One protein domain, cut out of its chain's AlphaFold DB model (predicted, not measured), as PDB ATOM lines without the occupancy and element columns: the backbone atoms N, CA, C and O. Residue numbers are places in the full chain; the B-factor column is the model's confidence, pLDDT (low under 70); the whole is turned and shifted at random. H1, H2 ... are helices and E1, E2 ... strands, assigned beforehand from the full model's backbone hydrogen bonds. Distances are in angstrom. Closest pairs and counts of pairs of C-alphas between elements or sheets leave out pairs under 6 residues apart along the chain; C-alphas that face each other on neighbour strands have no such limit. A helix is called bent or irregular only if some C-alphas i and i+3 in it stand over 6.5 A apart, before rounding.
ATOM      1  N   PRO A 148     163.900  84.231 155.419       86.69
ATOM      2  CA  PRO A 148     162.686  84.982 155.098       86.69
ATOM      3  C   PRO A 148     161.595  84.888 156.177       86.69
ATOM      4  O   PRO A 148     161.000  85.907 156.530       86.69
ATOM      5  N   GLU A 149     161.386  83.707 156.754       88.38
ATOM      6  CA  GLU A 149     160.399  83.431 157.803       88.38
ATOM      7  C   GLU A 149     160.774  84.147 159.099       88.38
ATOM      8  O   GLU A 149     159.951  84.870 159.664       88.38
ATOM      9  N   LYS A 150     162.038  84.035 159.535       88.69
ATOM     10  CA  LYS A 150     162.535  84.739 160.728       88.69
ATOM     11  C   LYS A 150     162.416  86.253 160.587       88.69
ATOM     12  O   LYS A 150     162.048  86.928 161.545       88.69
ATOM     13  N   ARG A 151     162.676  86.805 159.396       88.31
ATOM     14  CA  ARG A 151     162.485  88.244 159.134       88.31
ATOM     15  C   ARG A 151     161.023  88.659 159.268       88.31
ATOM     16  O   ARG A 151     160.749  89.693 159.871       88.31
ATOM     17  N   ARG A 152     160.084  87.854 158.756       87.50
ATOM     18  CA  ARG A 152     158.641  88.113 158.915       87.50
ATOM     19  C   ARG A 152     158.209  88.034 160.378       87.50
ATOM     20  O   ARG A 152     157.478  88.907 160.834       87.50
ATOM     21  N   GLN A 153     158.692  87.043 161.126       90.25
ATOM     22  CA  GLN A 153     158.429  86.919 162.564       90.25
ATOM     23  C   GLN A 153     158.998  88.104 163.353       90.25
ATOM     24  O   GLN A 153     158.315  88.654 164.215       90.25
ATOM     25  N   PHE A 154     160.219  88.534 163.031       89.25
ATOM     26  CA  PHE A 154     160.836  89.722 163.616       89.25
ATOM     27  C   PHE A 154     160.004  90.980 163.341       89.25
ATOM     28  O   PHE A 154     159.726  91.742 164.263       89.25
ATOM     29  N   LEU A 155     159.540  91.166 162.101       87.50
ATOM     30  CA  LEU A 155     158.687  92.293 161.724       87.50
ATOM     31  C   LEU A 155     157.340  92.269 162.464       87.50
ATOM     32  O   LEU A 155     156.927  93.283 163.015       87.50
ATOM     33  N   ALA A 156     156.686  91.108 162.547       88.25
ATOM     34  CA  ALA A 156     155.447  90.944 163.307       88.25
ATOM     35  C   ALA A 156     155.642  91.235 164.807       88.25
ATOM     36  O   ALA A 156     154.811  91.897 165.430       88.25
ATOM     37  N   MET A 157     156.761  90.787 165.389       89.81
ATOM     38  CA  MET A 157     157.123  91.098 166.772       89.81
ATOM     39  C   MET A 157     157.338  92.601 166.974       89.81
ATOM     40  O   MET A 157     156.871  93.149 167.973       89.81
ATOM     41  N   LEU A 158     158.024  93.262 166.035       86.25
ATOM     42  CA  LEU A 158     158.269  94.701 166.073       86.25
ATOM     43  C   LEU A 158     156.949  95.473 166.041       86.25
ATOM     44  O   LEU A 158     156.722  96.304 166.914       86.25
ATOM     45  N   ILE A 159     156.050  95.137 165.111       87.00
ATOM     46  CA  ILE A 159     154.729  95.770 164.993       87.00
ATOM     47  C   ILE A 159     153.926  95.594 166.287       87.00
ATOM     48  O   ILE A 159     153.403  96.568 166.822       87.00
ATOM     49  N   LYS A 160     153.899  94.378 166.848       87.50
ATOM     50  CA  LYS A 160     153.183  94.085 168.100       87.50
ATOM     51  C   LYS A 160     153.725  94.869 169.301       87.50
ATOM     52  O   LYS A 160     152.976  95.145 170.232       87.50
ATOM     53  N   ARG A 161     155.024  95.186 169.323       85.81
ATOM     54  CA  ARG A 161     155.689  95.838 170.465       85.81
ATOM     55  C   ARG A 161     155.889  97.342 170.298       85.81
ATOM     56  O   ARG A 161     156.129  98.009 171.299       85.81
ATOM     57  N   ALA A 162     155.790  97.884 169.088       79.81
ATOM     58  CA  ALA A 162     156.117  99.281 168.819       79.81
ATOM     59  C   ALA A 162     155.255 100.282 169.597       79.81
ATOM     60  O   ALA A 162     155.789 101.275 170.082       79.81
ATOM     61  N   GLY A 163     153.964  99.991 169.797       75.38
ATOM     62  CA  GLY A 163     153.097 100.827 170.634       75.38
ATOM     63  C   GLY A 163     153.633 100.975 172.064       75.38
ATOM     64  O   GLY A 163     153.659 102.074 172.609       75.38
ATOM     65  N   ASN A 164     154.181  99.895 172.630       82.00
ATOM     66  CA  ASN A 164     154.780  99.917 173.965       82.00
ATOM     67  C   ASN A 164     156.128 100.653 173.991       82.00
ATOM     68  O   ASN A 164     156.485 101.216 175.022       82.00
ATOM     69  N   LEU A 165     156.879 100.668 172.881       77.69
ATOM     70  CA  LEU A 165     158.147 101.407 172.798       77.69
ATOM     71  C   LEU A 165     157.919 102.911 172.967       77.69
ATOM     72  O   LEU A 165     158.712 103.574 173.633       77.69
ATOM     73  N   LEU A 166     156.816 103.430 172.420       81.56
ATOM     74  CA  LEU A 166     156.486 104.848 172.492       81.56
ATOM     75  C   LEU A 166     156.088 105.295 173.905       81.56
ATOM     76  O   LEU A 166     156.148 106.481 174.189       81.56
ATOM     77  N   LEU A 167     155.707 104.400 174.824       81.00
ATOM     78  CA  LEU A 167     155.312 104.790 176.189       81.00
ATOM     79  C   LEU A 167     156.485 105.338 177.014       81.00
ATOM     80  O   LEU A 167     156.297 106.214 177.851       81.00
ATOM     81  N   PHE A 168     157.699 104.854 176.751       80.06
ATOM     82  CA  PHE A 168     158.883 105.162 177.560       80.06
ATOM     83  C   PHE A 168     159.826 106.182 176.906       80.06
ATOM     84  O   PHE A 168     160.865 106.524 177.469       80.06
ATOM     85  N   THR A 169     159.489 106.690 175.717       82.19
ATOM     86  CA  THR A 169     160.292 107.698 175.014       82.19
ATOM     87  C   THR A 169     159.889 109.111 175.424       82.19
ATOM     88  O   THR A 169     158.711 109.438 175.505       82.19
ATOM     89  N   GLN A 170     160.851 110.004 175.644       82.06
ATOM     90  CA  GLN A 170     160.533 111.405 175.962       82.06
ATOM     91  C   GLN A 170     160.350 112.251 174.696       82.06
ATOM     92  O   GLN A 170     159.377 112.989 174.589       82.06
ATOM     93  N   ASN A 171     161.243 112.084 173.715       85.88
ATOM     94  CA  ASN A 171     161.321 112.956 172.535       85.88
ATOM     95  C   ASN A 171     160.756 112.332 171.250       85.88
ATOM     96  O   ASN A 171     160.505 113.047 170.286       85.88
ATOM     97  N   VAL A 172     160.548 111.011 171.223       85.81
ATOM     98  CA  VAL A 172     159.950 110.331 170.065       85.81
ATOM     99  C   VAL A 172     158.438 110.515 170.128       85.81
ATOM    100  O   VAL A 172     157.814 110.105 171.109       85.81
ATOM    101  N   LYS A 173     157.875 111.156 169.099       87.88
ATOM    102  CA  LYS A 173     156.435 111.440 168.984       87.88
ATOM    103  C   LYS A 173     155.695 110.397 168.163       87.88
ATOM    104  O   LYS A 173     154.555 110.090 168.485       87.88
ATOM    105  N   SER A 174     156.333 109.847 167.138       89.12
ATOM    106  CA  SER A 174     155.748 108.831 166.272       89.12
ATOM    107  C   SER A 174     156.750 107.722 165.976       89.12
ATOM    108  O   SER A 174     157.963 107.937 165.960       89.12
ATOM    109  N   VAL A 175     156.228 106.516 165.778       89.81
ATOM    110  CA  VAL A 175     156.972 105.352 165.300       89.81
ATOM    111  C   VAL A 175     156.173 104.732 164.170       89.81
ATOM    112  O   VAL A 175     154.998 104.407 164.335       89.81
ATOM    113  N   GLU A 176     156.835 104.542 163.036       90.75
ATOM    114  CA  GLU A 176     156.229 104.016 161.821       90.75
ATOM    115  C   GLU A 176     157.045 102.837 161.307       90.75
ATOM    116  O   GLU A 176     158.279 102.839 161.345       90.75
ATOM    117  N   VAL A 177     156.352 101.804 160.841       89.81
ATOM    118  CA  VAL A 177     156.964 100.594 160.303       89.81
ATOM    119  C   VAL A 177     156.516 100.426 158.867       89.81
ATOM    120  O   VAL A 177     155.341 100.199 158.584       89.81
ATOM    121  N   PHE A 178     157.488 100.484 157.966       90.19
ATOM    122  CA  PHE A 178     157.291 100.335 156.532       90.19
ATOM    123  C   PHE A 178     157.854  99.005 156.036       90.19
ATOM    124  O   PHE A 178     158.816  98.466 156.590       90.19
ATOM    125  N   HIS A 179     157.275  98.484 154.958       89.69
ATOM    126  CA  HIS A 179     157.770  97.307 154.262       89.69
ATOM    127  C   HIS A 179     157.932  97.583 152.769       89.69
ATOM    128  O   HIS A 179     156.994  98.011 152.098       89.69
ATOM    129  N   LEU A 180     159.130  97.304 152.256       88.31
ATOM    130  CA  LEU A 180     159.429  97.290 150.828       88.31
ATOM    131  C   LEU A 180     159.445  95.836 150.340       88.31
ATOM    132  O   LEU A 180     160.204  95.018 150.870       88.31
ATOM    133  N   SER A 181     158.613  95.519 149.344       84.06
ATOM    134  CA  SER A 181     158.600  94.187 148.723       84.06
ATOM    135  C   SER A 181     159.902  93.919 147.960       84.06
ATOM    136  O   SER A 181     160.579  94.843 147.521       84.06
ATOM    137  N   ARG A 182     160.246  92.640 147.762       77.44
ATOM    138  CA  ARG A 182     161.427  92.231 146.977       77.44
ATOM    139  C   ARG A 182     161.357  92.655 145.513       77.44
ATOM    140  O   ARG A 182     162.403  92.900 144.916       77.44
ATOM    141  N   ASP A 183     160.153  92.706 144.958       77.38
ATOM    142  CA  ASP A 183     159.931  93.028 143.545       77.38
ATOM    143  C   ASP A 183     159.956  94.539 143.292       77.38
ATOM    144  O   ASP A 183     160.113  94.987 142.157       77.38
ATOM    145  N   GLU A 184     159.858  95.327 144.364       80.75
ATOM    146  CA  GLU A 184     159.839  96.773 144.296       80.75
ATOM    147  C   GLU A 184     161.253  97.340 144.421       80.75
ATOM    148  O   GLU A 184     162.009  97.043 145.349       80.75
ATOM    149  N   ARG A 185     161.621  98.176 143.453       75.38
ATOM    150  CA  ARG A 185     162.943  98.811 143.394       75.38
ATOM    151  C   ARG A 185     162.899 100.255 143.855       75.38
ATOM    152  O   ARG A 185     163.959 100.802 144.153       75.38
ATOM    153  N   ASN A 186     161.715 100.862 143.883       80.44
ATOM    154  CA  ASN A 186     161.523 102.233 144.306       80.44
ATOM    155  C   ASN A 186     161.196 102.292 145.810       80.44
ATOM    156  O   ASN A 186     160.115 101.860 146.214       80.44
ATOM    157  N   PRO A 187     162.074 102.873 146.649       82.62
ATOM    158  CA  PRO A 187     161.805 103.059 148.074       82.62
ATOM    159  C   PRO A 187     160.530 103.861 148.377       82.62
ATOM    160  O   PRO A 187     159.983 103.731 149.466       82.62
ATOM    161  N   LEU A 188     160.035 104.671 147.436       81.94
ATOM    162  CA  LEU A 188     158.800 105.445 147.611       81.94
ATOM    163  C   LEU A 188     157.539 104.573 147.626       81.94
ATOM    164  O   LEU A 188     156.521 104.985 148.171       81.94
ATOM    165  N   ASN A 189     157.612 103.356 147.089       85.94
ATOM    166  CA  ASN A 189     156.494 102.413 147.044       85.94
ATOM    167  C   ASN A 189     156.427 101.528 148.305       85.94
ATOM    168  O   ASN A 189     155.790 100.473 148.316       85.94
ATOM    169  N   MET A 190     157.103 101.932 149.385       87.44
ATOM    170  CA  MET A 190     157.007 101.265 150.678       87.44
ATOM    171  C   MET A 190     155.575 101.296 151.212       87.44
ATOM    172  O   MET A 190     154.931 102.338 151.276       87.44
ATOM    173  N   THR A 191     155.091 100.145 151.673       87.31
ATOM    174  CA  THR A 191     153.787 100.048 152.332       87.31
ATOM    175  C   THR A 191     153.948 100.324 153.822       87.31
ATOM    176  O   THR A 191     154.724  99.643 154.496       87.31
ATOM    177  N   CYS A 192     153.212 101.302 154.353       88.31
ATOM    178  CA  CYS A 192     153.118 101.510 155.797       88.31
ATOM    179  C   CYS A 192     152.305 100.365 156.414       88.31
ATOM    180  O   CYS A 192     151.137 100.178 156.082       88.31
ATOM    181  N   LEU A 193     152.933  99.570 157.280       87.94
ATOM    182  CA  LEU A 193     152.277  98.462 157.975       87.94
ATOM    183  C   LEU A 193     151.655  98.900 159.297       87.94
ATOM    184  O   LEU A 193     150.702  98.284 159.765       87.94
ATOM    185  N   MET A 194     152.232  99.921 159.929       87.56
ATOM    186  CA  MET A 194     151.764 100.465 161.195       87.56
ATOM    187  C   MET A 194     152.373 101.850 161.415       87.56
ATOM    188  O   MET A 194     153.541 102.075 161.105       87.56
ATOM    189  N   SER A 195     151.577 102.748 161.989       88.69
ATOM    190  CA  SER A 195     152.005 104.050 162.492       88.69
ATOM    191  C   SER A 195     151.351 104.258 163.854       88.69
ATOM    192  O   SER A 195     150.144 104.066 164.006       88.69
ATOM    193  N   VAL A 196     152.153 104.589 164.864       86.50
ATOM    194  CA  VAL A 196     151.677 104.971 166.196       86.50
ATOM    195  C   VAL A 196     152.225 106.353 166.489       86.50
ATOM    196  O   VAL A 196     153.437 106.556 166.476       86.50
ATOM    197  N   THR A 197     151.333 107.290 166.789       86.25
ATOM    198  CA  THR A 197     151.686 108.657 167.176       86.25
ATOM    199  C   THR A 197     151.168 108.931 168.578       86.25
ATOM    200  O   THR A 197     150.061 108.536 168.935       86.25
TER     201      THR A 197
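What this domain is: This is residues 148 to 197 of the 218 residues of an uncharacterized protein of Pomacea canaliculata (UniProt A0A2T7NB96). A two-stranded antiparallel hairpin, E1 and E2, has one helix, H1, over one face near the end where E1 begins and E2 ends, and its other face bare. From there H1 slants away from the strands, making a narrow V with the hairpin, and its residues 148 to 154 stick out free. The printed part has 50 residues, with one named helix and two named strands in the order H1, E1, E2, and its class is mixed, helices and strands. It is loose, with a radius of gyration of the C-alphas of 12.5 A, and only just flat, with spans of 37 by 25 by 12 A.

How they stand to each other: Begin with the sheet, where E1, residues 174 to 179, and E2, residues 191 to 197, form a hairpin. They are antiparallel neighbours, with 169 degrees between their directions. Look at C-alphas 176 and 195, which face each other at 4.3 A. N 177 and O 194 are within hydrogen-bond range at 2.8 A, and so are N 196 and O 175 at 2.9 A. Now turn to H1, residues 148 to 165. Its closest C-alphas to E2 are those of Gly 163 and Val 196, 6.2 A apart. To E1 the closest are those of Ala 162 and Val 175, 7.1 A apart. Within 10 A, H1 has 17 pairs of C-alphas with E2 and 16 with E1, made by its residues 155 to 165. In the backbone of H1, 12 of 14 O i to N i+4 pairs are within hydrogen-bond range.

Where its parts are: Find C-alpha 174 at (155.748, 108.831, 166.272); from there E1 runs 16.8 A to C-alpha 179. E2 runs 17.3 A from C-alpha 191 to C-alpha 197, at (151.686, 108.657, 167.176). H1 begins at C-alpha 148, at (162.686, 84.982, 155.098), and spans 24.6 A to C-alpha 165. It has a kink of 33 degrees near residue 159, and it is irregular: C-alphas 160 and 163 are 7.2 A apart.

The domain as a whole: The two C-alphas farthest apart are those of Gln 170 and Asp 183, at 37.3 A. Gln 170 lies in the short link of 8 residues from H1 to E1, and Asp 183 in the long link of 11 residues from E1 to E2. The C-alphas of Pro 148 and Thr 197, the first and last printed, are 28.8 A apart. The printed part has no cut. Its mean pLDDT is 85.3, and no printed residue is under 70.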